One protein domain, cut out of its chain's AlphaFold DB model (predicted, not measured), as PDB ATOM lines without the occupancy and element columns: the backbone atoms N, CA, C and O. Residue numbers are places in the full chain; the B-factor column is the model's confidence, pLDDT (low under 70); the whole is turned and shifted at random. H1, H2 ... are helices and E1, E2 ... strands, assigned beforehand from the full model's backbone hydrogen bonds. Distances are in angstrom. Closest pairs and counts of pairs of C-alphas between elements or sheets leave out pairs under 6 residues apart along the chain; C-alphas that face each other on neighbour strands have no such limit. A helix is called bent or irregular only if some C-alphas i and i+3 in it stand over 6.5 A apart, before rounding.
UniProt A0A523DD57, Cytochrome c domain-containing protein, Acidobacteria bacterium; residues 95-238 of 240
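What this domain is: This is residues 95 to 238 of the 240 residues of the protein "Cytochrome c domain-containing protein" of Acidobacteria bacterium (UniProt A0A523DD57). Two lobes sit end to end: a lobe of small sheets with E1 to E7 and the short helix H1, and a lobe of crossed helices in which H2 and H4 pack on H6. H6 lies where the lobes meet, over E1 and E7, while H5 packs on the far end of H4. The printed part has 144 residues, with six named helices and seven named strands in the order E1 E2 E3 E4 E5 E6 H1 E7 H2 H3 H4 H5 H6, a mixed class of helices and strands. The mixed sheet runs E1 E7 E6, and E2 with E5 and E3 with E4 make two antiparallel pairs. The whole is compact, with a radius of gyration of the C-alphas of 16.1 A, yet elongated, spanning 46 by 30 by 28 A.

Where its parts are: Find C-alpha 95 at (172.616, 330.574, 368.540), where E1, residues 95 to 99, begins. Next come E2, 101 to 103; E3, 105 to 108; E4, 111 to 114; E5, 120 to 122; E6, 128 to 131; and H1, 134 to 138. E7, 146 to 151, is 16.4 A long. Then find H2, 154 to 162, 11.9 A; H3, 172 to 175; H4, 193 to 204, 16.4 A; and H5, 214 to 221, irregular, with C-alphas 215 and 218 7.1 A apart. H6, 225 to 237, runs 18.4 A to C-alpha 237 at (169.577, 336.400, 366.960).

How they stand to each other: Start at E7: E1 is parallel to it, with N 97 and O 148 at 2.8 A, and E6 antiparallel, with N 147 and O 130 at 2.8 A. E3 and E4 form a hairpin, with N 106 and O 113 at 2.9 A; E2 and E5 are antiparallel, with N 102 and O 121 at 2.8 A. The closest C-alphas of E4 and E6, Leu 112 and Leu 130, are 5.6 A apart. H6 is on one face of the sheet E1 E7 E6, making two layers, a helix over a sheet; its height over the sheet is 9.5 A. H1 only grazes this sheet, and is only just on it, with 5 pairs of C-alphas within 10 A. H2 touches H6 about perpendicular, at 85 degrees, the closest C-alphas being Gly 158 and Ile 231, 4.1 A. H4 touches H6 at a steep tilt of 44 degrees, opposite ways, the closest C-alphas being Pro 193 and Ala 232, 4.5 A. With residues 200 to 204 alone H4 touches H5, closest at the C-alphas of Gln 204 and Val 220, 5.3 A. H2 and H3 are close but not clearly touching: C-alphas 162 and 172 are 7.4 A apart. In H1, H2, H4 and H6 every O i to N i+4 pair is within hydrogen-bond range; H5 has 2 of 4, and H3 is too short for one.

The domain as a whole: The two C-alphas farthest apart, Gly 117 and Leu 211, are 48.9 A apart. The printed part has no cut, and the link from H3 to H4, residues 176 to 192, is long. The mean pLDDT of the printed part is 94.5, and no printed residue is under 70.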
ATOM      1  N   ARG A  95     171.643 329.587 368.088       96.88
ATOM      2  CA  ARG A  95     172.616 330.574 368.540       96.88
ATOM      3  C   ARG A  95     173.374 331.128 367.345       96.88
ATOM      4  O   ARG A  95     174.090 330.392 366.667       96.88
ATOM      5  N   VAL A  96     173.237 332.425 367.101       98.25
ATOM      6  CA  VAL A  96     173.926 333.112 366.002       98.25
ATOM      7  C   VAL A  96     175.362 333.453 366.403       98.25
ATOM      8  O   VAL A  96     175.608 333.949 367.502       98.25
ATOM      9  N   VAL A  97     176.319 333.178 365.514       98.38
ATOM     10  CA  VAL A  97     177.742 333.500 365.684       98.38
ATOM     11  C   VAL A  97     178.256 334.211 364.438       98.38
ATOM     12  O   VAL A  97     178.337 333.633 363.357       98.38
ATOM     13  N   GLU A  98     178.652 335.469 364.599       98.44
ATOM     14  CA  GLU A  98     179.314 336.237 363.549       98.44
ATOM     15  C   GLU A  98     180.793 335.861 363.432       98.44
ATOM     16  O   GLU A  98     181.547 335.917 364.407       98.44
ATOM     17  N   THR A  99     181.236 335.507 362.228       98.19
ATOM     18  CA  THR A  99     182.610 335.052 362.002       98.19
ATOM     19  C   THR A  99     183.145 335.457 360.629       98.19
ATOM     20  O   THR A  99     182.389 335.812 359.730       98.19
ATOM     21  N   GLU A 100     184.468 335.414 360.485       97.75
ATOM     22  CA  GLU A 100     185.172 335.538 359.200       97.75
ATOM     23  C   GLU A 100     185.449 334.161 358.580       97.75
ATOM     24  O   GLU A 100     185.549 334.021 357.361       97.75
ATOM     25  N   THR A 101     185.562 333.126 359.416       97.38
ATOM     26  CA  THR A 101     185.876 331.753 359.011       97.38
ATOM     27  C   THR A 101     184.985 330.738 359.721       97.38
ATOM     28  O   THR A 101     184.480 330.977 360.819       97.38
ATOM     29  N   VAL A 102     184.790 329.589 359.089       96.19
ATOM     30  CA  VAL A 102     184.055 328.434 359.618       96.19
ATOM     31  C   VAL A 102     184.952 327.202 359.562       96.19
ATOM     32  O   VAL A 102     185.880 327.183 358.752       96.19
ATOM     33  N   PRO A 103     184.728 326.182 360.409       94.50
ATOM     34  CA  PRO A 103     185.388 324.897 360.210       94.50
ATOM     35  C   PRO A 103     185.037 324.344 358.826       94.50
ATOM     36  O   PRO A 103     183.958 324.622 358.303       94.50
ATOM     37  N   GLU A 104     185.925 323.541 358.252       94.25
ATOM     38  CA  GLU A 104     185.592 322.719 357.096       94.25
ATOM     39  C   GLU A 104     184.360 321.862 357.420       94.25
ATOM     40  O   GLU A 104     184.263 321.263 358.496       94.25
ATOM     41  N   ILE A 105     183.398 321.832 356.499       93.94
ATOM     42  CA  ILE A 105     182.112 321.162 356.689       93.94
ATOM     43  C   ILE A 105     181.890 320.077 355.645       93.94
ATOM     44  O   ILE A 105     182.231 320.223 354.473       93.94
ATOM     45  N   VAL A 106     181.217 319.012 356.063       93.00
ATOM     46  CA  VAL A 106     180.709 317.965 355.176       93.00
ATOM     47  C   VAL A 106     179.226 317.737 355.424       93.00
ATOM     48  O   VAL A 106     178.696 318.043 356.493       93.00
ATOM     49  N   VAL A 107     178.541 317.179 354.427       90.69
ATOM     50  CA  VAL A 107     177.161 316.724 354.599       90.69
ATOM     51  C   VAL A 107     177.184 315.308 355.165       90.69
ATOM     52  O   VAL A 107     177.624 314.373 354.499       90.69
ATOM     53  N   SER A 108     176.659 315.134 356.374       86.75
ATOM     54  CA  SER A 108     176.455 313.828 357.002       86.75
ATOM     55  C   SER A 108     174.993 313.671 357.399       86.75
ATOM     56  O   SER A 108     174.428 314.520 358.085       86.75
ATOM     57  N   ARG A 109     174.347 312.594 356.930       81.69
ATOM     58  CA  ARG A 109     172.923 312.293 357.198       81.69
ATOM     59  C   ARG A 109     171.974 313.481 356.948       81.69
ATOM     60  O   ARG A 109     170.992 313.656 357.668       81.69
ATOM     61  N   GLY A 110     172.261 314.278 355.918       80.88
ATOM     62  CA  GLY A 110     171.455 315.440 355.532       80.88
ATOM     63  C   GLY A 110     171.691 316.706 356.363       80.88
ATOM     64  O   GLY A 110     170.953 317.667 356.190       80.88
ATOM     65  N   MET A 111     172.703 316.724 357.235       87.31
ATOM     66  CA  MET A 111     173.087 317.885 358.042       87.31
ATOM     67  C   MET A 111     174.518 318.308 357.715       87.31
ATOM     68  O   MET A 111     175.351 317.474 357.355       87.31
ATOM     69  N   LEU A 112     174.803 319.598 357.867       92.50
ATOM     70  CA  LEU A 112     176.170 320.102 357.853       92.50
ATOM     71  C   LEU A 112     176.830 319.745 359.187       92.50
ATOM     72  O   LEU A 112     176.260 319.992 360.252       92.50
ATOM     73  N   VAL A 113     178.017 319.149 359.127       93.75
ATOM     74  CA  VAL A 113     178.813 318.794 360.306       93.75
ATOM     75  C   VAL A 113     180.264 319.219 360.096       93.75
ATOM     76  O   VAL A 113     180.748 319.143 358.962       93.75
ATOM     77  N   PRO A 114     180.965 319.672 361.148       93.06
ATOM     78  CA  PRO A 114     182.376 320.010 361.039       93.06
ATOM     79  C   PRO A 114     183.212 318.746 360.810       93.06
ATOM     80  O   PRO A 114     182.936 317.692 361.390       93.06
ATOM     81  N   VAL A 115     184.251 318.854 359.986       92.06
ATOM     82  CA  VAL A 115     185.266 317.809 359.829       92.06
ATOM     83  C   VAL A 115     186.143 317.795 361.079       92.06
ATOM     84  O   VAL A 115     186.749 318.803 361.443       92.06
ATOM     85  N   GLU A 116     186.209 316.654 361.762       86.62
ATOM     86  CA  GLU A 116     187.041 316.508 362.957       86.62
ATOM     87  C   GLU A 116     188.526 316.675 362.599       86.62
ATOM     88  O   GLU A 116     189.054 315.973 361.737       86.62
ATOM     89  N   GLY A 117     189.196 317.633 363.247       88.31
ATOM     90  CA  GLY A 117     190.582 317.993 362.932       88.31
ATOM     91  C   GLY A 117     190.769 318.730 361.598       88.31
ATOM     92  O   GLY A 117     191.912 318.895 361.174       88.31
ATOM     93  N   GLY A 118     189.681 319.153 360.944       86.81
ATOM     94  CA  GLY A 118     189.716 319.914 359.696       86.81
ATOM     95  C   GLY A 118     190.244 321.340 359.867       86.81
ATOM     96  O   GLY A 118     190.293 321.887 360.974       86.81
ATOM     97  N   GLU A 119     190.638 321.953 358.751       94.00
ATOM     98  CA  GLU A 119     191.050 323.358 358.720       94.00
ATOM     99  C   GLU A 119     189.832 324.297 358.807       94.00
ATOM    100  O   GLU A 119     188.677 323.871 358.838       94.00
ATOM    101  N   THR A 120     190.080 325.606 358.871       95.88
ATOM    102  CA  THR A 120     189.024 326.620 358.749       95.88
ATOM    103  C   THR A 120     189.062 327.276 357.379       95.88
ATOM    104  O   THR A 120     190.142 327.579 356.876       95.88
ATOM    105  N   GLU A 121     187.900 327.615 356.832       95.06
ATOM    106  CA  GLU A 121     187.755 328.307 355.550       95.06
ATOM    107  C   GLU A 121     186.976 329.631 355.687       95.06
ATOM    108  O   GLU A 121     186.148 329.767 356.592       95.06
ATOM    109  N   PRO A 122     187.200 330.633 354.810       97.31
ATOM    110  CA  PRO A 122     186.470 331.903 354.849       97.31
ATOM    111  C   PRO A 122     184.964 331.718 354.665       97.31
ATOM    112  O   PRO A 122     184.534 331.090 353.699       97.31
ATOM    113  N   ILE A 123     184.132 332.308 355.528       96.94
ATOM    114  CA  ILE A 123     182.674 332.120 355.456       96.94
ATOM    115  C   ILE A 123     182.059 332.763 354.201       96.94
ATOM    116  O   ILE A 123     181.128 332.212 353.613       96.94
ATOM    117  N   GLY A 124     182.602 333.889 353.730       96.00
ATOM    118  CA  GLY A 124     182.079 334.608 352.567       96.00
ATOM    119  C   GLY A 124     180.629 335.059 352.779       96.00
ATOM    120  O   GLY A 124     180.311 335.645 353.804       96.00
ATOM    121  N   ARG A 125     179.739 334.775 351.819       95.25
ATOM    122  CA  ARG A 125     178.299 335.113 351.879       95.25
ATOM    123  C   ARG A 125     177.433 333.941 352.359       95.25
ATOM    124  O   ARG A 125     176.297 333.785 351.920       95.25
ATOM    125  N   ARG A 126     177.994 333.042 353.170       96.25
ATOM    126  CA  ARG A 126     177.328 331.791 353.563       96.25
ATOM    127  C   ARG A 126     176.733 331.903 354.958       96.25
ATOM    128  O   ARG A 126     177.312 332.527 355.839       96.25
ATOM    129  N   ILE A 127     175.597 331.240 355.143       97.25
ATOM    130  CA  ILE A 127     175.023 330.925 356.452       97.25
ATOM    131  C   ILE A 127     175.244 329.430 356.657       97.25
ATOM    132  O   ILE A 127     174.784 328.630 355.840       97.25
ATOM    133  N   ILE A 128     175.958 329.057 357.717       96.88
ATOM    134  CA  ILE A 128     176.274 327.660 358.033       96.88
ATOM    135  C   ILE A 128     175.601 327.296 359.355       96.88
ATOM    136  O   ILE A 128     175.986 327.802 360.405       96.88
ATOM    137  N   GLU A 129     174.598 326.420 359.306       96.19
ATOM    138  CA  GLU A 129     173.898 325.921 360.496       96.19
ATOM    139  C   GLU A 129     174.388 324.515 360.857       96.19
ATOM    140  O   GLU A 129     174.208 323.574 360.082       96.19
ATOM    141  N   LEU A 130     175.004 324.383 362.033       95.38
ATOM    142  CA  LEU A 130     175.562 323.135 362.565       95.38
ATOM    143  C   LEU A 130     174.830 322.733 363.853       95.38
ATOM    144  O   LEU A 130     174.421 323.615 364.612       95.38
ATOM    145  N   PRO A 131     174.672 321.432 364.147       94.50
ATOM    146  CA  PRO A 131     174.172 321.002 365.449       94.50
ATOM    147  C   PRO A 131     175.148 321.412 366.560       94.50
ATOM    148  O   PRO A 131     176.361 321.291 366.389       94.50
ATOM    149  N   GLU A 132     174.633 321.849 367.712       93.81
ATOM    150  CA  GLU A 132     175.485 322.079 368.893       93.81
ATOM    151  C   GLU A 132     176.092 320.772 369.421       93.81
ATOM    152  O   GLU A 132     177.244 320.739 369.848       93.81
ATOM    153  N   ASP A 133     175.317 319.688 369.351       93.19
ATOM    154  CA  ASP A 133     175.738 318.330 369.678       93.19
ATOM    155  C   ASP A 133     175.182 317.374 368.615       93.19
ATOM    156  O   ASP A 133     173.969 317.158 368.504       93.19
ATOM    157  N   LEU A 134     176.075 316.815 367.794       91.25
ATOM    158  CA  LEU A 134     175.689 315.921 366.704       91.25
ATOM    159  C   LEU A 134     175.016 314.643 367.223       91.25
ATOM    160  O   LEU A 134     173.990 314.239 366.677       91.25
ATOM    161  N   ALA A 135     175.542 314.035 368.289       92.00
ATOM    162  CA  ALA A 135     175.018 312.779 368.820       92.00
ATOM    163  C   ALA A 135     173.596 312.964 369.373       92.00
ATOM    164  O   ALA A 135     172.692 312.182 369.063       92.00
ATOM    165  N   ARG A 136     173.358 314.043 370.128       93.00
ATOM    166  CA  ARG A 136     172.015 314.387 370.626       93.00
ATOM    167  C   ARG A 136     171.060 314.740 369.487       93.00
ATOM    168  O   ARG A 136     169.905 314.308 369.492       93.00
ATOM    169  N   THR A 137     171.540 315.452 368.468       91.25
ATOM    170  CA  THR A 137     170.733 315.798 367.287       91.25
ATOM    171  C   THR A 137     170.320 314.556 366.490       91.25
ATOM    172  O   THR A 137     169.166 314.457 366.057       91.25
ATOM    173  N   GLU A 138     171.215 313.576 366.321       89.44
ATOM    174  CA  GLU A 138     170.918 312.285 365.683       89.44
ATOM    175  C   GLU A 138     169.860 311.488 366.455       89.44
ATOM    176  O   GLU A 138     168.968 310.898 365.841       89.44
ATOM    177  N   LEU A 139     169.891 311.555 367.790       90.81
ATOM    178  CA  LEU A 139     168.872 310.985 368.677       90.81
ATOM    179  C   LEU A 139     167.560 311.783 368.706       90.81
ATOM    180  O   LEU A 139     166.603 311.355 369.352       90.81
ATOM    181  N   ARG A 140     167.484 312.906 367.976       89.19
ATOM    182  CA  ARG A 140     166.321 313.810 367.923       89.19
ATOM    183  C   ARG A 140     165.962 314.367 369.304       89.19
ATOM    184  O   ARG A 140     164.784 314.512 369.630       89.19
ATOM    185  N   ASP A 141     166.984 314.659 370.103       89.50
ATOM    186  CA  ASP A 141     166.842 315.265 371.421       89.50
ATOM    187  C   ASP A 141     166.172 316.643 371.314       89.50
ATOM    188  O   ASP A 141     166.626 317.531 370.590       89.50
ATOM    189  N   ALA A 142     165.079 316.818 372.056       84.00
ATOM    190  CA  ALA A 142     164.268 318.029 372.052       84.00
ATOM    191  C   ALA A 142     164.933 319.239 372.735       84.00
ATOM    192  O   ALA A 142     164.329 320.308 372.755       84.00
ATOM    193  N   ALA A 143     166.134 319.072 373.292       86.94
ATOM    194  CA  ALA A 143     166.929 320.107 373.947       86.94
ATOM    195  C   ALA A 143     168.324 320.274 373.308       86.94
ATOM    196  O   ALA A 143     169.253 320.732 373.975       86.94
ATOM    197  N   SER A 144     168.500 319.840 372.056       91.31
ATOM    198  CA  SER A 144     169.737 320.017 371.285       91.31
ATOM    199  C   SER A 144     169.505 320.996 370.137       91.31
ATOM    200  O   SER A 144     168.907 320.628 369.127       91.31
ATOM    201  N   GLY A 145     169.971 322.232 370.315       93.69
ATOM    202  CA  GLY A 145     169.833 323.307 369.339       93.69
ATOM    203  C   GLY A 145     170.916 323.310 368.257       93.69
ATOM    204  O   GLY A 145     171.648 322.336 368.048       93.69
ATOM    205  N   PHE A 146     171.010 324.446 367.569       95.44
ATOM    206  CA  PHE A 146     171.925 324.666 366.451       95.44
ATOM    207  C   PHE A 146     172.741 325.947 366.638       95.44
ATOM    208  O   PHE A 146     172.281 326.927 367.223       95.44
ATOM    209  N   VAL A 147     173.948 325.962 366.080       96.94
ATOM    210  CA  VAL A 147     174.743 327.179 365.895       96.94
ATOM    211  C   VAL A 147     174.598 327.627 364.453       96.94
ATOM    212  O   VAL A 147     174.868 326.849 363.541       96.94
ATOM    213  N   ALA A 148     174.215 328.882 364.248       97.50
ATOM    214  CA  ALA A 148     174.201 329.513 362.939       97.50
ATOM    215  C   ALA A 148     175.399 330.455 362.808       97.50
ATOM    216  O   ALA A 148     175.413 331.542 363.383       97.50
ATOM    217  N   TYR A 149     176.399 330.048 362.034       98.31
ATOM    218  CA  TYR A 149     177.496 330.924 361.652       98.31
ATOM    219  C   TYR A 149     177.057 331.821 360.501       98.31
ATOM    220  O   TYR A 149     176.549 331.338 359.486       98.31
ATOM    221  N   VAL A 150     177.268 333.123 360.663       98.56
ATOM    222  CA  VAL A 150     176.904 334.154 359.686       98.56
ATOM    223  C   VAL A 150     178.087 335.099 359.453       98.56
ATOM    224  O   VAL A 150     178.973 335.191 360.314       98.56
ATOM    225  N   PRO A 151     178.144 335.803 358.308       98.44
ATOM    226  CA  PRO A 151     179.231 336.736 358.033       98.44
ATOM    227  C   PRO A 151     179.277 337.851 359.081       98.44
ATOM    228  O   PRO A 151     178.235 338.309 359.560       98.44
ATOM    229  N   ARG A 152     180.476 338.308 359.444       98.25
ATOM    230  CA  ARG A 152     180.636 339.380 360.432       98.25
ATOM    231  C   ARG A 152     179.892 340.660 360.030       98.25
ATOM    232  O   ARG A 152     179.943 341.073 358.875       98.25
ATOM    233  N   GLY A 153     179.220 341.294 360.994       98.00
ATOM    234  CA  GLY A 153     178.428 342.508 360.784       98.00
ATOM    235  C   GLY A 153     177.048 342.282 360.156       98.00
ATOM    236  O   GLY A 153     176.334 343.255 359.910       98.00
ATOM    237  N   SER A 154     176.650 341.029 359.898       98.44
ATOM    238  CA  SER A 154     175.325 340.709 359.352       98.44
ATOM    239  C   SER A 154     174.195 341.109 360.296       98.44
ATOM    240  O   SER A 154     173.182 341.616 359.829       98.44
ATOM    241  N   THR A 155     174.364 340.920 361.606       98.44
ATOM    242  CA  THR A 155     173.339 341.243 362.613       98.44
ATOM    243  C   THR A 155     173.084 342.744 362.688       98.44
ATOM    244  O   THR A 155     171.941 343.164 362.555       98.44
ATOM    245  N   ALA A 156     174.140 343.561 362.770       98.38
ATOM    246  CA  ALA A 156     174.023 345.021 362.787       98.38
ATOM    247  C   ALA A 156     173.404 345.576 361.491       98.38
ATOM    248  O   ALA A 156     172.547 346.455 361.524       98.38
ATOM    249  N   ARG A 157     173.802 345.044 360.325       97.94
ATOM    250  CA  ARG A 157     173.167 345.414 359.050       97.94
ATOM    251  C   ARG A 157     171.698 344.984 359.010       97.94
ATOM    252  O   ARG A 157     170.867 345.716 358.481       97.94
ATOM    253  N   GLY A 158     171.395 343.796 359.525       98.06
ATOM    254  CA  GLY A 158     170.047 343.242 359.567       98.06
ATOM    255  C   GLY A 158     169.116 344.076 360.432       98.06
ATOM    256  O   GLY A 158     168.018 344.386 359.984       98.06
ATOM    257  N   GLU A 159     169.583 344.498 361.605       98.25
ATOM    258  CA  GLU A 159     168.874 345.408 362.509       98.25
ATOM    259  C   GLU A 159     168.492 346.706 361.793       98.25
ATOM    260  O   GLU A 159     167.309 347.026 361.706       98.25
ATOM    261  N   ALA A 160     169.457 347.381 361.159       97.88
ATOM    262  CA  ALA A 160     169.202 348.625 360.428       97.88
ATOM    263  C   ALA A 160     168.139 348.467 359.321       97.88
ATOM    264  O   ALA A 160     167.328 349.363 359.086       97.88
ATOM    265  N   ILE A 161     168.112 347.324 358.627       97.06
ATOM    266  CA  ILE A 161     167.090 347.048 357.607       97.06
ATOM    267  C   ILE A 161     165.731 346.772 358.259       97.06
ATOM    268  O   ILE A 161     164.715 347.305 357.813       97.06
ATOM    269  N   VAL A 162     165.707 345.947 359.307       97.19
ATOM    270  CA  VAL A 162     164.479 345.521 359.986       97.19
ATOM    271  C   VAL A 162     163.786 346.680 360.703       97.19
ATOM    272  O   VAL A 162     162.555 346.755 360.672       97.19
ATOM    273  N   GLU A 163     164.551 347.609 361.267       96.31
ATOM    274  CA  GLU A 163     164.052 348.836 361.900       96.31
ATOM    275  C   GLU A 163     163.714 349.943 360.878       96.31
ATOM    276  O   GLU A 163     163.174 350.991 361.235       96.31
ATOM    277  N   GLY A 164     163.966 349.713 359.582       93.31
ATOM    278  CA  GLY A 164     163.620 350.638 358.498       93.31
ATOM    279  C   GLY A 164     164.583 351.819 358.326       93.31
ATOM    280  O   GLY A 164     164.274 352.778 357.616       93.31
ATOM    281  N   GLU A 165     165.775 351.761 358.921       92.62
ATOM    282  CA  GLU A 165     166.793 352.819 358.837       92.62
ATOM    283  C   GLU A 165     167.370 352.974 357.421       92.62
ATOM    284  O   GLU A 165     167.895 354.025 357.056       92.62
ATOM    285  N   THR A 166     167.238 351.939 356.588       86.44
ATOM    286  CA  THR A 166     167.681 351.933 355.185       86.44
ATOM    287  C   THR A 166     166.640 352.489 354.207       86.44
ATOM    288  O   THR A 166     166.863 352.475 352.997       86.44
ATOM    289  N   GLY A 167     165.501 352.986 354.709       80.12
ATOM    290  CA  GLY A 167     164.381 353.482 353.902       80.12
ATOM    291  C   GLY A 167     163.366 352.407 353.499       80.12
ATOM    292  O   GLY A 167     162.374 352.728 352.845       80.12
ATOM    293  N   ALA A 168     163.588 351.150 353.896       80.75
ATOM    294  CA  ALA A 168     162.585 350.092 353.820       80.75
ATOM    295  C   ALA A 168     161.493 350.290 354.888       80.75
ATOM    296  O   ALA A 168     161.720 350.908 355.927       80.75
ATOM    297  N   VAL A 169     160.298 349.738 354.658       88.00
ATOM    298  CA  VAL A 169     159.268 349.671 355.705       88.00
ATOM    299  C   VAL A 169     159.780 348.772 356.829       88.00
ATOM    300  O   VAL A 169     160.124 347.616 356.578       88.00
ATOM    301  N   ALA A 170     159.802 349.292 358.057       94.25
ATOM    302  CA  ALA A 170     160.221 348.525 359.225       94.25
ATOM    303  C   ALA A 170     159.375 347.249 359.368       94.25
ATOM    304  O   ALA A 170     158.140 347.297 359.349       94.25
ATOM    305  N   CYS A 171     160.024 346.094 359.533       96.56
ATOM    306  CA  CYS A 171     159.338 344.801 359.507       96.56
ATOM    307  C   CYS A 171     158.336 344.665 360.660       96.56
ATOM    308  O   CYS A 171     157.278 344.055 360.488       96.56
ATOM    309  N   GLY A 172     158.631 345.281 361.811       96.19
ATOM    310  CA  GLY A 172     157.768 345.281 362.994       96.19
ATOM    311  C   GLY A 172     156.398 345.938 362.782       96.19
ATOM    312  O   GLY A 172     155.464 345.633 363.521       96.19
ATOM    313  N   VAL A 173     156.231 346.764 361.739       95.00
ATOM    314  CA  VAL A 173     154.923 347.340 361.365       95.00
ATOM    315  C   VAL A 173     153.906 346.241 361.052       95.00
ATOM    316  O   VAL A 173     152.744 346.350 361.437       95.00
ATOM    317  N   CYS A 174     154.348 345.169 360.391       95.75
ATOM    318  CA  CYS A 174     153.493 344.037 360.030       95.75
ATOM    319  C   CYS A 174     153.724 342.835 360.953       95.75
ATOM    320  O   CYS A 174     152.768 342.199 361.392       95.75
ATOM    321  N   HIS A 175     154.985 342.530 361.268       96.94
ATOM    322  CA  HIS A 175     155.375 341.362 362.064       96.94
ATOM    323  C   HIS A 175     155.264 341.579 363.580       96.94
ATOM    324  O   HIS A 175     155.607 340.685 364.347       96.94
ATOM    325  N   GLY A 176     154.748 342.728 364.020       95.50
ATOM    326  CA  GLY A 176     154.503 343.028 365.426       95.50
ATOM    327  C   GLY A 176     155.762 343.387 366.214       95.50
ATOM    328  O   GLY A 176     156.891 343.338 365.722       95.50
ATOM    329  N   SER A 177     155.551 343.761 367.478       94.12
ATOM    330  CA  SER A 177     156.637 344.082 368.409       94.12
ATOM    331  C   SER A 177     157.530 342.863 368.642       94.12
ATOM    332  O   SER A 177     157.028 341.743 368.754       94.12
ATOM    333  N   GLY A 178     158.850 343.074 368.651       94.94
ATOM    334  CA  GLY A 178     159.834 341.992 368.764       94.94
ATOM    335  C   GLY A 178     159.786 340.977 367.615       94.94
ATOM    336  O   GLY A 178     160.382 339.917 367.726       94.94
ATOM    337  N   LEU A 179     159.063 341.272 366.526       97.06
ATOM    338  CA  LEU A 179     158.789 340.341 365.429       97.06
ATOM    339  C   LEU A 179     158.081 339.048 365.873       97.06
ATOM    340  O   LEU A 179     158.294 337.987 365.280       97.06
ATOM    341  N   ALA A 180     157.226 339.133 366.897       94.50
ATOM    342  CA  ALA A 180     156.486 337.998 367.457       94.50
ATOM    343  C   ALA A 180     155.300 337.517 366.588       94.50
ATOM    344  O   ALA A 180     154.666 336.509 366.891       94.50
ATOM    345  N   GLY A 181     154.993 338.212 365.492       94.31
ATOM    346  CA  GLY A 181     153.870 337.907 364.610       94.31
ATOM    347  C   GLY A 181     152.521 338.380 365.156       94.31
ATOM    348  O   GLY A 181     152.339 338.615 366.349       94.31
ATOM    349  N   VAL A 182     151.543 338.536 364.258       91.00
ATOM    350  CA  VAL A 182     150.175 338.960 364.593       91.00
ATOM    351  C   VAL A 182     149.185 338.293 363.641       91.00
ATOM    352  O   VAL A 182     149.239 338.495 362.429       91.00
ATOM    353  N   GLY A 183     148.234 337.522 364.176       89.00
ATOM    354  CA  GLY A 183     147.194 336.880 363.364       89.00
ATOM    355  C   GLY A 183     147.799 336.013 362.245       89.00
ATOM    356  O   GLY A 183     148.540 335.085 362.564       89.00
ATOM    357  N   PRO A 184     147.506 336.266 360.954       90.12
ATOM    358  CA  PRO A 184     148.083 335.525 359.829       90.12
ATOM    359  C   PRO A 184     149.502 335.982 359.441       90.12
ATOM    360  O   PRO A 184     150.069 335.427 358.505       90.12
ATOM    361  N   VAL A 185     150.087 336.975 360.119       94.94
ATOM    362  CA  VAL A 185     151.472 337.408 359.895       94.94
ATOM    363  C   VAL A 185     152.398 336.627 360.837       94.94
ATOM    364  O   VAL A 185     152.172 336.645 362.050       94.94
ATOM    365  N   PRO A 186     153.423 335.920 360.325       96.44
ATOM    366  CA  PRO A 186     154.226 335.020 361.144       96.44
ATOM    367  C   PRO A 186     155.208 335.752 362.056       96.44
ATOM    368  O   PRO A 186     155.728 336.809 361.694       96.44
ATOM    369  N   ALA A 187     155.531 335.114 363.181       96.50
ATOM    370  CA  ALA A 187     156.714 335.440 363.967       96.50
ATOM    371  C   ALA A 187     157.985 335.223 363.134       96.50
ATOM    372  O   ALA A 187     158.045 334.266 362.354       96.50
ATOM    373  N   LEU A 188     158.990 336.083 363.312       97.12
ATOM    374  CA  LEU A 188     160.304 335.989 362.660       97.12
ATOM    375  C   LEU A 188     161.453 335.778 363.653       97.12
ATOM    376  O   LEU A 188     162.476 335.218 363.258       97.12
ATOM    377  N   ALA A 189     161.292 336.205 364.909       97.06
ATOM    378  CA  ALA A 189     162.317 336.076 365.941       97.06
ATOM    379  C   ALA A 189     162.721 334.609 366.175       97.06
ATOM    380  O   ALA A 189     161.889 333.698 366.130       97.06
ATOM    381  N   GLY A 190     164.024 334.371 366.348       95.50
ATOM    382  CA  GLY A 190     164.612 333.061 366.638       95.50
ATOM    383  C   GLY A 190     164.464 332.005 365.534       95.50
ATOM    384  O   GLY A 190     164.734 330.823 365.767       95.50
ATOM    385  N   ARG A 191     164.020 332.374 364.323       94.88
ATOM    386  CA  ARG A 191     163.891 331.423 363.205       94.88
ATOM    387  C   ARG A 191     165.241 331.097 362.576       94.88
ATOM    388  O   ARG A 191     166.138 331.926 362.531       94.88
ATOM    389  N   SER A 192     165.335 329.904 361.982       96.19
ATOM    390  CA  SER A 192     166.501 329.490 361.191       96.19
ATOM    391  C   SER A 192     166.860 330.536 360.127       96.19
ATOM    392  O   SER A 192     165.993 330.915 359.325       96.19
ATOM    393  N   PRO A 193     168.117 331.011 360.089       97.38
ATOM    394  CA  PRO A 193     168.533 331.997 359.108       97.38
ATOM    395  C   PRO A 193     168.544 331.429 357.681       97.38
ATOM    396  O   PRO A 193     168.083 332.118 356.770       97.38
ATOM    397  N   SER A 194     168.941 330.166 357.451       95.50
ATOM    398  CA  SER A 194     168.844 329.580 356.100       95.50
ATOM    399  C   SER A 194     167.391 329.443 355.636       95.50
ATOM    400  O   SER A 194     167.076 329.729 354.477       95.50
ATOM    401  N   TYR A 195     166.474 329.086 356.546       96.06
ATOM    402  CA  TYR A 195     165.043 329.098 356.254       96.06
ATOM    403  C   TYR A 195     164.567 330.499 355.868       96.06
ATOM    404  O   TYR A 195     163.863 330.639 354.868       96.06
ATOM    405  N   THR A 196     164.952 331.516 356.640       97.69
ATOM    406  CA  THR A 196     164.525 332.903 356.430       97.69
ATOM    407  C   THR A 196     165.007 333.438 355.084       97.69
ATOM    408  O   THR A 196     164.183 333.938 354.320       97.69
ATOM    409  N   VAL A 197     166.278 333.222 354.720       97.75
ATOM    410  CA  VAL A 197     166.788 333.582 353.383       97.75
ATOM    411  C   VAL A 197     165.998 332.876 352.285       97.75
ATOM    412  O   VAL A 197     165.531 333.535 351.358       97.75
ATOM    413  N   ARG A 198     165.773 331.560 352.409       96.31
ATOM    414  CA  ARG A 198     164.964 330.808 351.439       96.31
ATOM    415  C   ARG A 198     163.566 331.406 351.298       96.31
ATOM    416  O   ARG A 198     163.095 331.573 350.186       96.31
ATOM    417  N   GLN A 199     162.911 331.771 352.401       97.38
ATOM    418  CA  GLN A 199     161.573 332.357 352.341       97.38
ATOM    419  C   GLN A 199     161.555 333.724 351.652       97.38
ATOM    420  O   GLN A 199     160.642 333.971 350.868       97.38
ATOM    421  N   LEU A 200     162.532 334.590 351.932       97.94
ATOM    422  CA  LEU A 200     162.658 335.891 351.269       97.94
ATOM    423  C   LEU A 200     162.913 335.720 349.767       97.94
ATOM    424  O   LEU A 200     162.285 336.397 348.958       97.94
ATOM    425  N   TYR A 201     163.764 334.765 349.394       97.56
ATOM    426  CA  TYR A 201     164.067 334.451 348.000       97.56
ATOM    427  C   TYR A 201     162.875 333.823 347.255       97.56
ATOM    428  O   TYR A 201     162.571 334.203 346.122       97.56
ATOM    429  N   ASP A 202     162.148 332.900 347.890       97.75
ATOM    430  CA  ASP A 202     160.948 332.281 347.315       97.75
ATOM    431  C   ASP A 202     159.834 333.324 347.086       97.75
ATOM    432  O   ASP A 202     159.123 333.269 346.082       97.75
ATOM    433  N   LEU A 203     159.691 334.295 347.999       97.94
ATOM    434  CA  LEU A 203     158.773 335.430 347.837       97.94
ATOM    435  C   LEU A 203     159.238 336.351 346.702       97.94
ATOM    436  O   LEU A 203     158.436 336.716 345.846       97.94
ATOM    437  N   GLN A 204     160.532 336.688 346.656       97.31
ATOM    438  CA  GLN A 204     161.103 337.573 345.635       97.31
ATOM    439  C   GLN A 204     160.991 336.988 344.224       97.31
ATOM    440  O   GLN A 204     160.725 337.713 343.269       97.31
ATOM    441  N   SER A 205     161.161 335.674 344.086       96.75
ATOM    442  CA  SER A 205     161.002 334.970 342.808       96.75
ATOM    443  C   SER A 205     159.539 334.697 342.431       96.75
ATOM    444  O   SER A 205     159.269 334.263 341.311       96.75
ATOM    445  N   GLY A 206     158.591 334.936 343.343       96.12
ATOM    446  CA  GLY A 206     157.157 334.730 343.124       96.12
ATOM    447  C   GLY A 206     156.707 333.266 343.142       96.12
ATOM    448  O   GLY A 206     155.552 332.974 342.838       96.12
ATOM    449  N   VAL A 207     157.588 332.322 343.489       96.12
ATOM    450  CA  VAL A 207     157.225 330.897 343.624       96.12
ATOM    451  C   VAL A 207     156.541 330.594 344.955       96.12
ATOM    452  O   VAL A 207     155.834 329.588 345.062       96.12
ATOM    453  N   ARG A 208     156.735 331.459 345.956       96.44
ATOM    454  CA  ARG A 208     155.902 331.531 347.151       96.44
ATOM    455  C   ARG A 208     154.895 332.661 346.979       96.44
ATOM    456  O   ARG A 208     155.205 333.822 347.209       96.44
ATOM    457  N   ASP A 209     153.693 332.273 346.596       94.50
ATOM    458  CA  ASP A 209     152.519 333.128 346.486       94.50
ATOM    459  C   ASP A 209     151.469 332.702 347.532       94.50
ATOM    460  O   ASP A 209     151.747 331.871 348.405       94.50
ATOM    461  N   GLY A 210     150.271 333.275 347.465       91.69
ATOM    462  CA  GLY A 210     149.150 332.926 348.337       91.69
ATOM    463  C   GLY A 210     148.500 334.157 348.955       91.69
ATOM    464  O   GLY A 210     148.941 335.285 348.746       91.69
ATOM    465  N   LEU A 211     147.454 333.938 349.755       91.38
ATOM    466  CA  LEU A 211     146.540 335.002 350.197       91.38
ATOM    467  C   LEU A 211     147.241 336.202 350.861       91.38
ATOM    468  O   LEU A 211     146.813 337.337 350.680       91.38
ATOM    469  N   TRP A 212     148.305 335.955 351.627       92.06
ATOM    470  CA  TRP A 212     149.040 336.996 352.358       92.06
ATOM    471  C   TRP A 212     150.444 337.258 351.805       92.06
ATOM    472  O   TRP A 212     151.131 338.150 352.298       92.06
ATOM    473  N   ALA A 213     150.884 336.503 350.792       93.12
ATOM    474  CA  ALA A 213     152.211 336.671 350.196       93.12
ATOM    475  C   ALA A 213     152.331 338.000 349.433       93.12
ATOM    476  O   ALA A 213     153.412 338.587 349.400       93.12
ATOM    477  N   ASP A 214     151.216 338.510 348.900       91.44
ATOM    478  CA  ASP A 214     151.142 339.804 348.212       91.44
ATOM    479  C   ASP A 214     151.682 340.964 349.053       91.44
ATOM    480  O   ASP A 214     152.364 341.837 348.522       91.44
ATOM    481  N   LEU A 215     151.463 340.939 350.373       93.00
ATOM    482  CA  LEU A 215     151.954 341.979 351.286       93.00
ATOM    483  C   LEU A 215     153.485 342.054 351.343       93.00
ATOM    484  O   LEU A 215     154.036 343.098 351.680       93.00
ATOM    485  N   MET A 216     154.171 340.954 351.027       95.50
ATOM    486  CA  MET A 216     155.631 340.891 351.042       95.50
ATOM    487  C   MET A 216     156.258 341.238 349.694       95.50
ATOM    488  O   MET A 216     157.459 341.491 349.677       95.50
ATOM    489  N   LYS A 217     155.500 341.264 348.585       92.12
ATOM    490  CA  LYS A 217     156.051 341.433 347.224       92.12
ATOM    491  C   LYS A 217     156.898 342.698 347.100       92.12
ATOM    492  O   LYS A 217     158.054 342.612 346.690       92.12
ATOM    493  N   ASP A 218     156.367 343.836 347.538       91.50
ATOM    494  CA  ASP A 218     157.086 345.113 347.483       91.50
ATOM    495  C   ASP A 218     158.269 345.152 348.459       91.50
ATOM    496  O   ASP A 218     159.322 345.697 348.134       91.50
ATOM    497  N   VAL A 219     158.128 344.518 349.630       93.12
ATOM    498  CA  VAL A 219     159.185 344.451 350.652       93.12
ATOM    499  C   VAL A 219     160.401 343.692 350.126       93.12
ATOM    500  O   VAL A 219     161.533 344.128 350.318       93.12
ATOM    501  N   VAL A 220     160.184 342.557 349.457       95.31
ATOM    502  CA  VAL A 220     161.281 341.708 348.974       95.31
ATOM    503  C   VAL A 220     161.833 342.143 347.619       95.31
ATOM    504  O   VAL A 220     162.952 341.761 347.284       95.31
ATOM    505  N   ALA A 221     161.099 342.941 346.836       93.75
ATOM    506  CA  ALA A 221     161.475 343.312 345.469       93.75
ATOM    507  C   ALA A 221     162.848 343.998 345.370       93.75
ATOM    508  O   ALA A 221     163.556 343.816 344.382       93.75
ATOM    509  N   THR A 222     163.237 344.764 346.391       90.19
ATOM    510  CA  THR A 222     164.495 345.527 346.401       90.19
ATOM    511  C   THR A 222     165.604 344.880 347.222       90.19
ATOM    512  O   THR A 222     166.706 345.424 347.269       90.19
ATOM    513  N   LEU A 223     165.345 343.748 347.885       95.25
ATOM    514  CA  LEU A 223     166.339 343.107 348.743       95.25
ATOM    515  C   LEU A 223     167.436 342.456 347.903       95.25
ATOM    516  O   LEU A 223     167.177 341.573 347.081       95.25
ATOM    517  N   SER A 224     168.684 342.840 348.150       96.25
ATOM    518  CA  SER A 224     169.818 342.059 347.670       96.25
ATOM    519  C   SER A 224     169.964 340.775 348.490       96.25
ATOM    520  O   SER A 224     169.467 340.664 349.611       96.25
ATOM    521  N   LEU A 225     170.718 339.803 347.973       96.62
ATOM    522  CA  LEU A 225     171.043 338.603 348.747       96.62
ATOM    523  C   LEU A 225     171.808 338.939 350.048       96.62
ATOM    524  O   LEU A 225     171.622 338.249 351.044       96.62
ATOM    525  N   ASP A 226     172.611 340.012 350.077       97.31
ATOM    526  CA  ASP A 226     173.272 340.453 351.319       97.31
ATOM    527  C   ASP A 226     172.272 341.004 352.334       97.31
ATOM    528  O   ASP A 226     172.427 340.762 353.527       97.31
ATOM    529  N   ASP A 227     171.227 341.691 351.869       97.62
ATOM    530  CA  ASP A 227     170.150 342.160 352.741       97.62
ATOM    531  C   ASP A 227     169.368 340.979 353.309       97.62
ATOM    532  O   ASP A 227     169.105 340.945 354.506       97.62
ATOM    533  N   MET A 228     169.064 339.967 352.489       98.25
ATOM    534  CA  MET A 228     168.394 338.751 352.962       98.25
ATOM    535  C   MET A 228     169.225 338.012 354.016       98.25
ATOM    536  O   MET A 228     168.670 337.586 355.028       98.25
ATOM    537  N   ILE A 229     170.540 337.874 353.803       98.62
ATOM    538  CA  ILE A 229     171.460 337.256 354.774       98.62
ATOM    539  C   ILE A 229     171.493 338.065 356.073       98.62
ATOM    540  O   ILE A 229     171.407 337.481 357.152       98.62
ATOM    541  N   ALA A 230     171.585 339.392 355.977       98.56
ATOM    542  CA  ALA A 230     171.630 340.279 357.131       98.56
ATOM    543  C   ALA A 230     170.324 340.240 357.940       98.56
ATOM    544  O   ALA A 230     170.361 340.008 359.147       98.56
ATOM    545  N   ILE A 231     169.169 340.368 357.273       98.44
ATOM    546  CA  ILE A 231     167.842 340.224 357.893       98.44
ATOM    547  C   ILE A 231     167.757 338.874 358.607       98.44
ATOM    548  O   ILE A 231     167.436 338.830 359.789       98.44
ATOM    549  N   ALA A 232     168.092 337.782 357.914       98.44
ATOM    550  CA  ALA A 232     168.025 336.443 358.480       98.44
ATOM    551  C   ALA A 232     168.934 336.267 359.705       98.44
ATOM    552  O   ALA A 232     168.515 335.648 360.682       98.44
ATOM    553  N   ALA A 233     170.153 336.814 359.667       98.62
ATOM    554  CA  ALA A 233     171.085 336.790 360.789       98.62
ATOM    555  C   ALA A 233     170.526 337.532 362.012       98.62
ATOM    556  O   ALA A 233     170.563 336.987 363.114       98.62
ATOM    557  N   TYR A 234     169.982 338.737 361.814       98.62
ATOM    558  CA  TYR A 234     169.401 339.531 362.894       98.62
ATOM    559  C   TYR A 234     168.138 338.889 363.470       98.62
ATOM    560  O   TYR A 234     168.054 338.673 364.674       98.62
ATOM    561  N   THR A 235     167.170 338.495 362.634       98.12
ATOM    562  CA  THR A 235     165.932 337.886 363.146       98.12
ATOM    563  C   THR A 235     166.206 336.582 363.892       98.12
ATOM    564  O   THR A 235     165.546 336.297 364.887       98.12
ATOM    565  N   ALA A 236     167.205 335.807 363.457       97.69
ATOM    566  CA  ALA A 236     167.632 334.593 364.145       97.69
ATOM    567  C   ALA A 236     168.309 334.860 365.500       97.69
ATOM    568  O   ALA A 236     168.294 333.979 366.353       97.69
ATOM    569  N   SER A 237     168.912 336.039 365.701       97.81
ATOM    570  CA  SER A 237     169.577 336.400 366.960       97.81
ATOM    571  C   SER A 237     168.632 336.973 368.016       97.81
ATOM    572  O   SER A 237     169.057 337.184 369.149       97.81
ATOM    573  N   LEU A 238     167.378 337.253 367.653       97.06
ATOM    574  CA  LEU A 238     166.356 337.726 368.583       97.06
ATOM    575  C   LEU A 238     165.834 336.592 369.471       97.06
ATOM    576  O   LEU A 238     165.762 335.437 369.045       97.06
TER     577      LEU A 238